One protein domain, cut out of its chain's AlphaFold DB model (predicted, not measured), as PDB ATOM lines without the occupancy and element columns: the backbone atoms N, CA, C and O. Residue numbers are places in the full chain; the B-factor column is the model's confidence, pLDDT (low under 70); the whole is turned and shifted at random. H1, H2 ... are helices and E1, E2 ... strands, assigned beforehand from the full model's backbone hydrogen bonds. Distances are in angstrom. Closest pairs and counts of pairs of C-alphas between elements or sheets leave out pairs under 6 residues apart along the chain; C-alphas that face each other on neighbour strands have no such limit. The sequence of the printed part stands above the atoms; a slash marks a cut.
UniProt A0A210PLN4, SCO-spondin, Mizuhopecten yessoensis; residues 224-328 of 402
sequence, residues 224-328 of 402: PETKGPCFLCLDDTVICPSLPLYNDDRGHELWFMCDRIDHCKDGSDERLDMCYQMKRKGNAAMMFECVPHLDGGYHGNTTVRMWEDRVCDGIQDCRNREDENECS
ATOM      1  N   PRO A 224      84.497 163.816 168.958       39.34
ATOM      2  CA  PRO A 224      83.418 163.967 169.908       39.34
ATOM      3  C   PRO A 224      83.723 162.996 171.047       39.34
ATOM      4  O   PRO A 224      84.122 161.860 170.798       39.34
ATOM      5  N   GLU A 225      83.520 163.415 172.292       44.56
ATOM      6  CA  GLU A 225      83.545 162.559 173.486       44.56
ATOM      7  C   GLU A 225      82.439 161.477 173.457       44.56
ATOM      8  O   GLU A 225      81.935 161.039 174.488       44.56
ATOM      9  N   THR A 226      82.016 161.029 172.278       43.91
ATOM     10  CA  THR A 226      81.191 159.849 172.099       43.91
ATOM     11  C   THR A 226      82.088 158.645 172.345       43.91
ATOM     12  O   THR A 226      82.735 158.128 171.431       43.91
ATOM     13  N   LYS A 227      82.158 158.222 173.614       54.41
ATOM     14  CA  LYS A 227      82.529 156.849 173.971       54.41
ATOM     15  C   LYS A 227      81.772 155.922 173.010       54.41
ATOM     16  O   LYS A 227      80.567 156.097 172.835       54.41
ATOM     17  N   GLY A 228      82.485 155.028 172.323       59.41
ATOM     18  CA  GLY A 228      81.869 154.054 171.416       59.41
ATOM     19  C   GLY A 228      80.814 153.199 172.136       59.41
ATOM     20  O   GLY A 228      80.727 153.260 173.365       59.41
ATOM     21  N   PRO A 229      80.008 152.406 171.404       70.00
ATOM     22  CA  PRO A 229      78.965 151.598 172.026       70.00
ATOM     23  C   PRO A 229      79.588 150.667 173.071       70.00
ATOM     24  O   PRO A 229      80.520 149.921 172.774       70.00
ATOM     25  N   CYS A 230      79.089 150.755 174.300       80.31
ATOM     26  CA  CYS A 230      79.480 149.888 175.400       80.31
ATOM     27  C   CYS A 230      78.670 148.593 175.371       80.31
ATOM     28  O   CYS A 230      77.503 148.603 174.974       80.31
ATOM     29  N   PHE A 231      79.258 147.501 175.847       85.75
ATOM     30  CA  PHE A 231      78.595 146.211 175.989       85.75
ATOM     31  C   PHE A 231      78.683 145.710 177.434       85.75
ATOM     32  O   PHE A 231      79.735 145.830 178.068       85.75
ATOM     33  N   LEU A 232      77.573 145.180 177.950       86.62
ATOM     34  CA  LEU A 232      77.470 144.573 179.277       86.62
ATOM     35  C   LEU A 232      77.651 143.053 179.173       86.62
ATOM     36  O   LEU A 232      76.786 142.339 178.660       86.62
ATOM     37  N   CYS A 233      78.775 142.578 179.697       84.81
ATOM     38  CA  CYS A 233      79.146 141.172 179.769       84.81
ATOM     39  C   CYS A 233      78.279 140.413 180.790       84.81
ATOM     40  O   CYS A 233      77.708 141.019 181.699       84.81
ATOM     41  N   LEU A 234      78.183 139.084 180.676       82.12
ATOM     42  CA  LEU A 234      77.366 138.248 181.576       82.12
ATOM     43  C   LEU A 234      77.976 138.078 182.978       82.12
ATOM     44  O   LEU A 234      77.283 137.646 183.893       82.12
ATOM     45  N   ASP A 235      79.245 138.435 183.167       79.88
ATOM     46  CA  ASP A 235      79.898 138.581 184.472       79.88
ATOM     47  C   ASP A 235      79.710 139.977 185.097       79.88
ATOM     48  O   ASP A 235      80.436 140.342 186.024       79.88
ATOM     49  N   ASP A 236      78.766 140.758 184.564       80.75
ATOM     50  CA  ASP A 236      78.416 142.120 184.976       80.75
ATOM     51  C   ASP A 236      79.541 143.150 184.784       80.75
ATOM     52  O   ASP A 236      79.483 144.277 185.287       80.75
ATOM     53  N   THR A 237      80.571 142.805 184.008       83.62
ATOM     54  CA  THR A 237      81.576 143.776 183.570       83.62
ATOM     55  C   THR A 237      81.105 144.543 182.339       83.62
ATOM     56  O   THR A 237      80.329 144.052 181.523       83.62
ATOM     57  N   VAL A 238      81.568 145.785 182.193       83.00
ATOM     58  CA  VAL A 238      81.264 146.619 181.025       83.00
ATOM     59  C   VAL A 238      82.534 146.828 180.222       83.00
ATOM     60  O   VAL A 238      83.534 147.329 180.745       83.00
ATOM     61  N   ILE A 239      82.469 146.500 178.936       81.56
ATOM     62  CA  ILE A 239      83.514 146.818 177.968       81.56
ATOM     63  C   ILE A 239      83.063 147.996 177.107       81.56
ATOM     64  O   ILE A 239      81.959 148.024 176.572       81.56
ATOM     65  N   CYS A 240      83.926 149.001 176.986       76.94
ATOM     66  CA  CYS A 240      83.684 150.186 176.164       76.94
ATOM     67  C   CYS A 240      84.945 150.482 175.361       76.94
ATOM     68  O   CYS A 240      85.743 151.340 175.757       76.94
ATOM     69  N   PRO A 241      85.193 149.729 174.285       64.38
ATOM     70  CA  PRO A 241      86.406 149.907 173.515       64.38
ATOM     71  C   PRO A 241      86.434 151.307 172.898       64.38
ATOM     72  O   PRO A 241      85.491 151.768 172.248       64.38
ATOM     73  N   SER A 242      87.545 152.003 173.116       55.97
ATOM     74  CA  SER A 242      87.800 153.325 172.563       55.97
ATOM     75  C   SER A 242      88.193 153.228 171.081       55.97
ATOM     76  O   SER A 242      89.369 153.353 170.764       55.97
ATOM     77  N   LEU A 243      87.173 153.075 170.217       51.38
ATOM     78  CA  LEU A 243      87.083 153.505 168.800       51.38
ATOM     79  C   LEU A 243      87.985 152.806 167.731       51.38
ATOM     80  O   LEU A 243      89.059 152.327 168.082       51.38
ATOM     81  N   PRO A 244      87.574 152.753 166.423       47.19
ATOM     82  CA  PRO A 244      87.055 153.929 165.715       47.19
ATOM     83  C   PRO A 244      85.744 153.857 164.922       47.19
ATOM     84  O   PRO A 244      85.217 152.818 164.537       47.19
ATOM     85  N   LEU A 245      85.259 155.092 164.751       47.06
ATOM     86  CA  LEU A 245      84.094 155.581 164.038       47.06
ATOM     87  C   LEU A 245      84.124 155.156 162.565       47.06
ATOM     88  O   LEU A 245      85.180 155.087 161.936       47.06
ATOM     89  N   TYR A 246      82.936 154.902 162.034       39.56
ATOM     90  CA  TYR A 246      82.676 154.500 160.657       39.56
ATOM     91  C   TYR A 246      83.108 155.499 159.581       39.56
ATOM     92  O   TYR A 246      83.198 156.696 159.845       39.56
ATOM     93  N   ASN A 247      83.197 155.008 158.333       32.81
ATOM     94  CA  ASN A 247      82.739 155.786 157.179       32.81
ATOM     95  C   ASN A 247      82.047 154.919 156.086       32.81
ATOM     96  O   ASN A 247      82.604 153.938 155.588       32.81
ATOM     97  N   ASP A 248      80.799 155.308 155.822       41.88
ATOM     98  CA  ASP A 248      79.878 155.256 154.673       41.88
ATOM     99  C   ASP A 248      79.561 154.035 153.797       41.88
ATOM    100  O   ASP A 248      78.649 154.181 152.994       41.88
ATOM    101  N   ASP A 249      80.109 152.822 153.966       39.44
ATOM    102  CA  ASP A 249      79.523 151.690 153.194       39.44
ATOM    103  C   ASP A 249      79.451 150.303 153.845       39.44
ATOM    104  O   ASP A 249      78.952 149.362 153.218       39.44
ATOM    105  N   ARG A 250      79.871 150.144 155.108       43.97
ATOM    106  CA  ARG A 250      79.512 148.970 155.940       43.97
ATOM    107  C   ARG A 250      79.988 149.087 157.381       43.97
ATOM    108  O   ARG A 250      80.667 148.223 157.928       43.97
ATOM    109  N   GLY A 251      79.604 150.181 158.017       40.62
ATOM    110  CA  GLY A 251      79.820 150.318 159.438       40.62
ATOM    111  C   GLY A 251      79.132 149.207 160.248       40.62
ATOM    112  O   GLY A 251      77.906 149.139 160.276       40.62
ATOM    113  N   HIS A 252      79.879 148.395 161.002       54.66
ATOM    114  CA  HIS A 252      79.337 147.561 162.086       54.66
ATOM    115  C   HIS A 252      79.650 148.110 163.496       54.66
ATOM    116  O   HIS A 252      80.784 148.071 163.965       54.66
ATOM    117  N   GLU A 253      78.634 148.680 164.149       53.97
ATOM    118  CA  GLU A 253      78.624 149.135 165.532       53.97
ATOM    119  C   GLU A 253      78.822 147.848 166.300       53.97
ATOM    120  O   GLU A 253      78.116 146.880 166.016       53.97
ATOM    121  N   LEU A 254      79.772 147.835 167.235       64.00
ATOM    122  CA  LEU A 254      80.163 146.632 167.976       64.00
ATOM    123  C   LEU A 254      81.077 145.689 167.182       64.00
ATOM    124  O   LEU A 254      80.947 144.475 167.257       64.00
ATOM    125  N   TRP A 255      82.042 146.256 166.456       63.09
ATOM    126  CA  TRP A 255      83.138 145.520 165.810       63.09
ATOM    127  C   TRP A 255      83.869 144.536 166.736       63.09
ATOM    128  O   TRP A 255      84.467 143.588 166.249       63.09
ATOM    129  N   PHE A 256      83.839 144.794 168.042       70.94
ATOM    130  CA  PHE A 256      84.463 144.001 169.097       70.94
ATOM    131  C   PHE A 256      83.562 142.871 169.607       70.94
ATOM    132  O   PHE A 256      83.949 142.145 170.506       70.94
ATOM    133  N   MET A 257      82.336 142.756 169.105       75.81
ATOM    134  CA  MET A 257      81.514 141.583 169.354       75.81
ATOM    135  C   MET A 257      81.616 140.658 168.161       75.81
ATOM    136  O   MET A 257      81.566 141.102 167.008       75.81
ATOM    137  N   CYS A 258      81.640 139.361 168.437       73.31
ATOM    138  CA  CYS A 258      81.648 138.330 167.415       73.31
ATOM    139  C   CYS A 258      82.866 138.385 166.479       73.31
ATOM    140  O   CYS A 258      82.788 137.917 165.329       73.31
ATOM    141  N   ASP A 259      83.973 138.957 166.953       67.81
ATOM    142  CA  ASP A 259      85.238 139.119 166.236       67.81
ATOM    143  C   ASP A 259      86.237 137.980 166.524       67.81
ATOM    144  O   ASP A 259      87.283 137.871 165.871       67.81
ATOM    145  N   ARG A 260      85.825 137.047 167.390       65.38
ATOM    146  CA  ARG A 260      86.522 135.858 167.897       65.38
ATOM    147  C   ARG A 260      87.573 136.137 168.959       65.38
ATOM    148  O   ARG A 260      88.442 135.280 169.168       65.38
ATOM    149  N   ILE A 261      87.513 137.290 169.610       65.75
ATOM    150  CA  ILE A 261      88.388 137.641 170.721       65.75
ATOM    151  C   ILE A 261      87.555 137.981 171.941       65.75
ATOM    152  O   ILE A 261      86.667 138.811 171.887       65.75
ATOM    153  N   ASP A 262      87.878 137.323 173.053       71.00
ATOM    154  CA  ASP A 262      87.206 137.547 174.326       71.00
ATOM    155  C   ASP A 262      87.608 138.938 174.863       71.00
ATOM    156  O   ASP A 262      88.664 139.099 175.488       71.00
ATOM    157  N   HIS A 263      86.790 139.961 174.613       76.56
ATOM    158  CA  HIS A 263      86.912 141.270 175.260       76.56
ATOM    159  C   HIS A 263      86.250 141.249 176.633       76.56
ATOM    160  O   HIS A 263      86.755 141.871 177.574       76.56
ATOM    161  N   CYS A 264      85.145 140.515 176.771       78.06
ATOM    162  CA  CYS A 264      84.600 140.183 178.074       78.06
ATOM    163  C   CYS A 264      85.435 139.073 178.718       78.06
ATOM    164  O   CYS A 264      85.829 138.110 178.063       78.06
ATOM    165  N   LYS A 265      85.661 139.140 180.036       77.56
ATOM    166  CA  LYS A 265      86.425 138.092 180.747       77.56
ATOM    167  C   LYS A 265      85.745 136.725 180.689       77.56
ATOM    168  O   LYS A 265      86.413 135.695 180.745       77.56
ATOM    169  N   ASP A 266      84.422 136.718 180.601       73.12
ATOM    170  CA  ASP A 266      83.606 135.520 180.434       73.12
ATOM    171  C   ASP A 266      83.435 135.092 178.957       73.12
ATOM    172  O   ASP A 266      82.883 134.015 178.682       73.12
ATOM    173  N   GLY A 267      83.936 135.900 178.013       75.38
ATOM    174  CA  GLY A 267      83.793 135.753 176.563       75.38
ATOM    175  C   GLY A 267      82.346 135.862 176.077       75.38
ATOM    176  O   GLY A 267      81.958 135.171 175.133       75.38
ATOM    177  N   SER A 268      81.500 136.619 176.785       81.12
ATOM    178  CA  SER A 268      80.085 136.804 176.437       81.12
ATOM    179  C   SER A 268      79.870 137.628 175.165       81.12
ATOM    180  O   SER A 268      78.841 137.455 174.511       81.12
ATOM    181  N   ASP A 269      80.838 138.452 174.777       75.88
ATOM    182  CA  ASP A 269      80.903 139.172 173.502       75.88
ATOM    183  C   ASP A 269      81.131 138.243 172.294       75.88
ATOM    184  O   ASP A 269      80.744 138.568 171.174       75.88
ATOM    185  N   GLU A 270      81.649 137.035 172.536       75.56
ATOM    186  CA  GLU A 270      81.936 136.008 171.523       75.56
ATOM    187  C   GLU A 270      80.958 134.828 171.542       75.56
ATOM    188  O   GLU A 270      81.233 133.717 171.061       75.56
ATOM    189  N   ARG A 271      79.764 135.057 172.089       74.62
ATOM    190  CA  ARG A 271      78.667 134.088 172.094       74.62
ATOM    191  C   ARG A 271      78.217 133.754 170.677       74.62
ATOM    192  O   ARG A 271      77.366 134.432 170.106       74.62
ATOM    193  N   LEU A 272      78.757 132.679 170.086       61.12
ATOM    194  CA  LEU A 272      78.460 132.381 168.677       61.12
ATOM    195  C   LEU A 272      76.985 132.034 168.407       61.12
ATOM    196  O   LEU A 272      76.571 132.135 167.255       61.12
ATOM    197  N   ASP A 273      76.183 131.650 169.411       59.59
ATOM    198  CA  ASP A 273      74.724 131.507 169.265       59.59
ATOM    199  C   ASP A 273      74.062 132.850 168.940       59.59
ATOM    200  O   ASP A 273      73.196 132.911 168.063       59.59
ATOM    201  N   MET A 274      74.536 133.922 169.573       71.69
ATOM    202  CA  MET A 274      74.127 135.294 169.296       71.69
ATOM    203  C   MET A 274      74.798 135.821 168.025       71.69
ATOM    204  O   MET A 274      74.113 136.289 167.116       71.69
ATOM    205  N   CYS A 275      76.107 135.620 167.862       70.81
ATOM    206  CA  CYS A 275      76.851 136.071 166.682       70.81
ATOM    207  C   CYS A 275      76.353 135.471 165.369       70.81
ATOM    208  O   CYS A 275      76.295 136.148 164.339       70.81
ATOM    209  N   TYR A 276      75.991 134.186 165.377       64.75
ATOM    210  CA  TYR A 276      75.413 133.523 164.213       64.75
ATOM    211  C   TYR A 276      74.068 134.151 163.840       64.75
ATOM    212  O   TYR A 276      73.782 134.381 162.663       64.75
ATOM    213  N   GLN A 277      73.250 134.467 164.842       64.12
ATOM    214  CA  GLN A 277      71.962 135.093 164.609       64.12
ATOM    215  C   GLN A 277      72.089 136.564 164.174       64.12
ATOM    216  O   GLN A 277      71.352 136.972 163.273       64.12
ATOM    217  N   MET A 278      73.062 137.319 164.700       64.50
ATOM    218  CA  MET A 278      73.390 138.679 164.241       64.50
ATOM    219  C   MET A 278      73.754 138.701 162.754       64.50
ATOM    220  O   MET A 278      73.189 139.486 161.993       64.50
ATOM    221  N   LYS A 279      74.610 137.769 162.302       61.69
ATOM    222  CA  LYS A 279      74.977 137.635 160.878       61.69
ATOM    223  C   LYS A 279      73.782 137.321 159.973       61.69
ATOM    224  O   LYS A 279      73.801 137.680 158.799       61.69
ATOM    225  N   ARG A 280      72.751 136.646 160.495       61.75
ATOM    226  CA  ARG A 280      71.561 136.237 159.732       61.75
ATOM    227  C   ARG A 280      70.453 137.295 159.718       61.75
ATOM    228  O   ARG A 280      69.783 137.427 158.696       61.75
ATOM    229  N   LYS A 281      70.214 137.996 160.834       55.88
ATOM    230  CA  LYS A 281      69.097 138.953 160.987       55.88
ATOM    231  C   LYS A 281      69.497 140.428 160.842       55.88
ATOM    232  O   LYS A 281      68.613 141.277 160.819       55.88
ATOM    233  N   GLY A 282      70.787 140.730 160.700       54.28
ATOM    234  CA  GLY A 282      71.298 142.098 160.733       54.28
ATOM    235  C   GLY A 282      71.595 142.539 162.169       54.28
ATOM    236  O   GLY A 282      70.850 142.235 163.099       54.28
ATOM    237  N   ASN A 283      72.718 143.234 162.334       55.59
ATOM    238  CA  ASN A 283      73.495 143.324 163.573       55.59
ATOM    239  C   ASN A 283      72.801 143.899 164.819       55.59
ATOM    240  O   ASN A 283      73.382 143.784 165.884       55.59
ATOM    241  N   ALA A 284      71.616 144.509 164.741       51.72
ATOM    242  CA  ALA A 284      71.034 145.260 165.866       51.72
ATOM    243  C   ALA A 284      69.745 144.666 166.464       51.72
ATOM    244  O   ALA A 284      69.328 145.086 167.535       51.72
ATOM    245  N   ALA A 285      69.109 143.683 165.820       51.84
ATOM    246  CA  ALA A 285      67.770 143.223 166.218       51.84
ATOM    247  C   ALA A 285      67.736 142.261 167.427       51.84
ATOM    248  O   ALA A 285      66.682 141.712 167.718       51.84
ATOM    249  N   MET A 286      68.876 141.998 168.076       66.88
ATOM    250  CA  MET A 286      69.017 141.018 169.176       66.88
ATOM    251  C   MET A 286      69.666 141.600 170.427       66.88
ATOM    252  O   MET A 286      70.147 140.866 171.293       66.88
ATOM    253  N   MET A 287      69.746 142.923 170.481       77.19
ATOM    254  CA  MET A 287      70.363 143.628 171.584       77.19
ATOM    255  C   MET A 287      69.361 144.557 172.224       77.19
ATOM    256  O   MET A 287      68.587 145.228 171.543       77.19
ATOM    257  N   PHE A 288      69.432 144.596 173.541       83.69
ATOM    258  CA  PHE A 288      68.703 145.530 174.367       83.69
ATOM    259  C   PHE A 288      69.668 146.608 174.853       83.69
ATOM    260  O   PHE A 288      70.813 146.305 175.187       83.69
ATOM    261  N   GLU A 289      69.231 147.863 174.860       86.62
ATOM    262  CA  GLU A 289      70.041 148.995 175.302       86.62
ATOM    263  C   GLU A 289      69.426 149.611 176.556       86.62
ATOM    264  O   GLU A 289      68.241 149.935 176.572       86.62
ATOM    265  N   CYS A 290      70.232 149.778 177.605       86.62
ATOM    266  CA  CYS A 290      69.794 150.392 178.854       86.62
ATOM    267  C   CYS A 290      70.959 151.024 179.621       86.62
ATOM    268  O   CYS A 290      72.123 150.920 179.234       86.62
ATOM    269  N   VAL A 291      70.655 151.696 180.731       87.00
ATOM    270  CA  VAL A 291      71.675 152.113 181.703       87.00
ATOM    271  C   VAL A 291      71.866 150.970 182.703       87.00
ATOM    272  O   VAL A 291      70.875 150.560 183.305       87.00
ATOM    273  N   PRO A 292      73.089 150.464 182.931       87.19
ATOM    274  CA  PRO A 292      73.297 149.301 183.790       87.19
ATOM    275  C   PRO A 292      73.067 149.626 185.279       87.19
ATOM    276  O   PRO A 292      73.250 150.765 185.722       87.19
ATOM    277  N   HIS A 293      72.687 148.615 186.066       85.19
ATOM    278  CA  HIS A 293      72.424 148.720 187.510       85.19
ATOM    279  C   HIS A 293      73.697 148.878 188.374       85.19
ATOM    280  O   HIS A 293      73.586 149.297 189.521       85.19
ATOM    281  N   LEU A 294      74.890 148.607 187.833       75.56
ATOM    282  CA  LEU A 294      76.157 148.434 188.565       75.56
ATOM    283  C   LEU A 294      76.457 149.474 189.668       75.56
ATOM    284  O   LEU A 294      76.646 150.666 189.403       75.56
ATOM    285  N   ASP A 295      76.632 148.980 190.897       58.41
ATOM    286  CA  ASP A 295      77.080 149.740 192.069       58.41
ATOM    287  C   ASP A 295      78.611 149.910 192.057       58.41
ATOM    288  O   ASP A 295      79.350 149.219 192.758       58.41
ATOM    289  N   GLY A 296      79.129 150.831 191.238       54.09
ATOM    290  CA  GLY A 296      80.555 151.167 191.300       54.09
ATOM    291  C   GLY A 296      81.142 151.828 190.060       54.09
ATOM    292  O   GLY A 296      81.667 151.167 189.173       54.09
ATOM    293  N   GLY A 297      81.159 153.162 190.048       51.72
ATOM    294  CA  GLY A 297      82.178 153.944 189.338       51.72
ATOM    295  C   GLY A 297      82.047 154.108 187.819       51.72
ATOM    296  O   GLY A 297      82.772 154.932 187.262       51.72
ATOM    297  N   TYR A 298      81.132 153.418 187.134       55.06
ATOM    298  CA  TYR A 298      80.870 153.695 185.718       55.06
ATOM    299  C   TYR A 298      79.909 154.886 185.581       55.06
ATOM    300  O   TYR A 298      78.839 154.896 186.184       55.06
ATOM    301  N   HIS A 299      80.319 155.932 184.845       56.28
ATOM    302  CA  HIS A 299      79.606 157.215 184.737       56.28
ATOM    303  C   HIS A 299      78.099 157.015 184.561       56.28
ATOM    304  O   HIS A 299      77.666 156.417 183.576       56.28
ATOM    305  N   GLY A 300      77.328 157.554 185.507       55.94
ATOM    306  CA  GLY A 300      75.961 157.140 185.812       55.94
ATOM    307  C   GLY A 300      74.905 157.256 184.710       55.94
ATOM    308  O   GLY A 300      73.769 156.923 185.003       55.94
ATOM    309  N   ASN A 301      75.238 157.665 183.486       67.75
ATOM    310  CA  ASN A 301      74.311 157.763 182.352       67.75
ATOM    311  C   ASN A 301      74.856 157.106 181.068       67.75
ATOM    312  O   ASN A 301      74.388 157.425 179.980       67.75
ATOM    313  N   THR A 302      75.877 156.247 181.157       74.06
ATOM    314  CA  THR A 302      76.377 155.553 179.958       74.06
ATOM    315  C   THR A 302      75.395 154.450 179.582       74.06
ATOM    316  O   THR A 302      75.131 153.575 180.409       74.06
ATOM    317  N   THR A 303      74.850 154.499 178.367       79.69
ATOM    318  CA  THR A 303      74.037 153.404 177.841       79.69
ATOM    319  C   THR A 303      74.945 152.258 177.410       79.69
ATOM    320  O   THR A 303      76.031 152.461 176.860       79.69
ATOM    321  N   VAL A 304      74.521 151.043 177.727       83.88
ATOM    322  CA  VAL A 304      75.199 149.804 177.355       83.88
ATOM    323  C   VAL A 304      74.229 148.942 176.570       83.88
ATOM    324  O   VAL A 304      73.021 148.970 176.811       83.88
ATOM    325  N   ARG A 305      74.767 148.165 175.637       86.00
ATOM    326  CA  ARG A 305      74.031 147.104 174.958       86.00
ATOM    327  C   ARG A 305      74.271 145.783 175.671       86.00
ATOM    328  O   ARG A 305      75.375 145.519 176.139       86.00
ATOM    329  N   MET A 306      73.249 144.951 175.721       86.38
ATOM    330  CA  MET A 306      73.321 143.589 176.230       86.38
ATOM    331  C   MET A 306      72.528 142.650 175.329       86.38
ATOM    332  O   MET A 306      71.715 143.093 174.513       86.38
ATOM    333  N   TRP A 307      72.768 141.350 175.457       84.75
ATOM    334  CA  TRP A 307      71.990 140.354 174.729       84.75
ATOM    335  C   TRP A 307      70.524 140.370 175.173       84.75
ATOM    336  O   TRP A 307      70.228 140.476 176.358       84.75
ATOM    337  N   GLU A 308      69.599 140.210 174.224       81.38
ATOM    338  CA  GLU A 308      68.153 140.155 174.501       81.38
ATOM    339  C   GLU A 308      67.767 139.015 175.462       81.38
ATOM    340  O   GLU A 308      66.718 139.056 176.091       81.38
ATOM    341  N   ASP A 309      68.594 137.977 175.613       78.62
ATOM    342  CA  ASP A 309      68.315 136.898 176.561       78.62
ATOM    343  C   ASP A 309      68.554 137.247 178.033       78.62
ATOM    344  O   ASP A 309      68.167 136.439 178.874       78.62
ATOM    345  N   ARG A 310      69.113 138.431 178.308       83.88
ATOM    346  CA  ARG A 310      69.158 139.065 179.632       83.88
ATOM    347  C   ARG A 310      67.908 139.882 179.963       83.88
ATOM    348  O   ARG A 310      67.746 140.335 181.078       83.88
ATOM    349  N   VAL A 311      67.018 140.097 178.996       87.62
ATOM    350  CA  VAL A 311      65.724 140.737 179.256       87.62
ATOM    351  C   VAL A 311      64.775 139.672 179.804       87.62
ATOM    352  O   VAL A 311      64.615 138.610 179.186       87.62
ATOM    353  N   CYS A 312      64.109 139.958 180.921       87.38
ATOM    354  CA  CYS A 312      63.178 139.052 181.597       87.38
ATOM    355  C   CYS A 312      63.822 137.760 182.127       87.38
ATOM    356  O   CYS A 312      63.198 136.682 182.102       87.38
ATOM    357  N   ASP A 313      65.074 137.832 182.573       81.94
ATOM    358  CA  ASP A 313      65.805 136.685 183.111       81.94
ATOM    359  C   ASP A 313      65.647 136.534 184.641       81.94
ATOM    360  O   ASP A 313      65.958 135.474 185.203       81.94
ATOM    361  N   GLY A 314      65.031 137.526 185.292       84.19
ATOM    362  CA  GLY A 314      64.780 137.584 186.731       84.19
ATOM    363  C   GLY A 314      65.909 138.224 187.541       84.19
ATOM    364  O   GLY A 314      65.814 138.263 188.776       84.19
ATOM    365  N   ILE A 315      66.961 138.705 186.881       85.44
ATOM    366  CA  ILE A 315      68.067 139.477 187.442       85.44
ATOM    367  C   ILE A 315      67.856 140.943 187.051       85.44
ATOM    368  O   ILE A 315      67.241 141.256 186.046       85.44
ATOM    369  N   GLN A 316      68.277 141.867 187.913       88.38
ATOM    370  CA  GLN A 316      68.243 143.288 187.585       88.38
ATOM    371  C   GLN A 316      69.590 143.691 186.990       88.38
ATOM    372  O   GLN A 316      70.523 144.011 187.732       88.38
ATOM    373  N   ASP A 317      69.658 143.734 185.671       87.69
ATOM    374  CA  ASP A 317      70.831 144.152 184.913       87.69
ATOM    375  C   ASP A 317      70.763 145.645 184.587       87.69
ATOM    376  O   ASP A 317      71.775 146.357 184.622       87.69
ATOM    377  N   CYS A 318      69.552 146.152 184.347       88.94
ATOM    378  CA  CYS A 318      69.301 147.558 184.063       88.94
ATOM    379  C   CYS A 318      68.877 148.348 185.309       88.94
ATOM    380  O   CYS A 318      68.257 147.868 186.268       88.94
ATOM    381  N   ARG A 319      69.196 149.643 185.297       88.00
ATOM    382  CA  ARG A 319      68.693 150.593 186.287       88.00
ATOM    383  C   ARG A 319      67.163 150.592 186.241       88.00
ATOM    384  O   ARG A 319      66.562 150.465 185.185       88.00
ATOM    385  N   ASN A 320      66.536 150.735 187.407       87.19
ATOM    386  CA  ASN A 320      65.077 150.718 187.570       87.19
ATOM    387  C   ASN A 320      64.380 149.420 187.108       87.19
ATOM    388  O   ASN A 320      63.154 149.433 186.975       87.19
ATOM    389  N   ARG A 321      65.114 148.309 186.913       88.88
ATOM    390  CA  ARG A 321      64.560 147.026 186.436       88.88
ATOM    391  C   ARG A 321      63.854 147.128 185.082       88.88
ATOM    392  O   ARG A 321      62.864 146.443 184.847       88.88
ATOM    393  N   GLU A 322      64.290 148.035 184.213       88.81
ATOM    394  CA  GLU A 322      63.664 148.235 182.896       88.81
ATOM    395  C   GLU A 322      63.673 146.965 182.032       88.81
ATOM    396  O   GLU A 322      62.725 146.718 181.294       88.81
ATOM    397  N   ASP A 323      64.690 146.130 182.203       89.12
ATOM    398  CA  ASP A 323      64.832 144.781 181.656       89.12
ATOM    399  C   ASP A 323      63.792 143.768 182.163       89.12
ATOM    400  O   ASP A 323      63.515 142.787 181.480       89.12
ATOM    401  N   GLU A 324      63.167 144.015 183.316       91.50
ATOM    402  CA  GLU A 324      62.281 143.059 183.997       91.50
ATOM    403  C   GLU A 324      60.822 143.536 184.116       91.50
ATOM    404  O   GLU A 324      59.951 142.808 184.600       91.50
ATOM    405  N   ASN A 325      60.520 144.770 183.703       85.31
ATOM    406  CA  ASN A 325      59.210 145.387 183.937       85.31
ATOM    407  C   ASN A 325      58.161 145.069 182.849       85.31
ATOM    408  O   ASN A 325      56.966 145.153 183.132       85.31
ATOM    409  N   GLU A 326      58.566 144.688 181.631       81.62
ATOM    410  CA  GLU A 326      57.664 144.451 180.482       81.62
ATOM    411  C   GLU A 326      57.698 142.994 179.978       81.62
ATOM    412  O   GLU A 326      57.724 142.694 178.785       81.62
ATOM    413  N   CYS A 327      57.685 142.047 180.912       81.62
ATOM    414  CA  CYS A 327      57.755 140.621 180.606       81.62
ATOM    415  C   CYS A 327      56.356 140.013 180.433       81.62
ATOM    416  O   CYS A 327      55.588 139.892 181.388       81.62
ATOM    417  N   SER A 328      56.020 139.586 179.213       70.56
ATOM    418  CA  SER A 328      54.786 138.828 178.952       70.56
ATOM    419  C   SER A 328      54.887 137.406 179.529       70.56
ATOM    420  O   SER A 328      55.937 136.770 179.429       70.56
TER     421      SER A 328
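AT A GLANCE: This is residues 224 to 328 of the 402 residues of the protein "SCO-spondin" of Mizuhopecten yessoensis (UniProt A0A210PLN4). Little regular structure: a small sheet of three short strands sits in the middle of long loops, with one helix, H1, off the sheet and residues 246 to 251 sticking out. The printed part has 105 residues, 21 in named elements, ordered E1, H1, E2, E3; the class is mixed, and the sheet, E1 E3 E2, is mixed too. It is compact, with a radius of gyration of the C-alphas of 13.7 A and spans of 37 by 32 by 25 A.

HOW THE PARTS SIT: Inner strand E3, residues 304 to 307, is parallel to E1, residues 230 to 232, at 46 degrees; N 305 and O 230 are 2.8 A apart. E3 and E2, residues 287 to 290, form an antiparallel hairpin; N 288 and O 306 are 2.9 A apart. H1, residues 272 to 281, is not on the sheet; its closest C-alpha to E3 is Met 274, 7.7 A from that of Trp 307. In H1, 5 of 6 O i to N i+4 pairs are within hydrogen-bond range.

IN THESE COORDINATES: E1 begins at C-alpha 230 (79.480, 149.888, 175.400). H1 measures 13.8 A. E3 measures 10.3 A and ends at C-alpha 307 (71.990, 140.354, 174.729).

THE WHOLE: The printed part has no cut. E1 to H1 and E2 to E3 are long links. Model confidence is under 70 in 43 residues, among them 241 to 255.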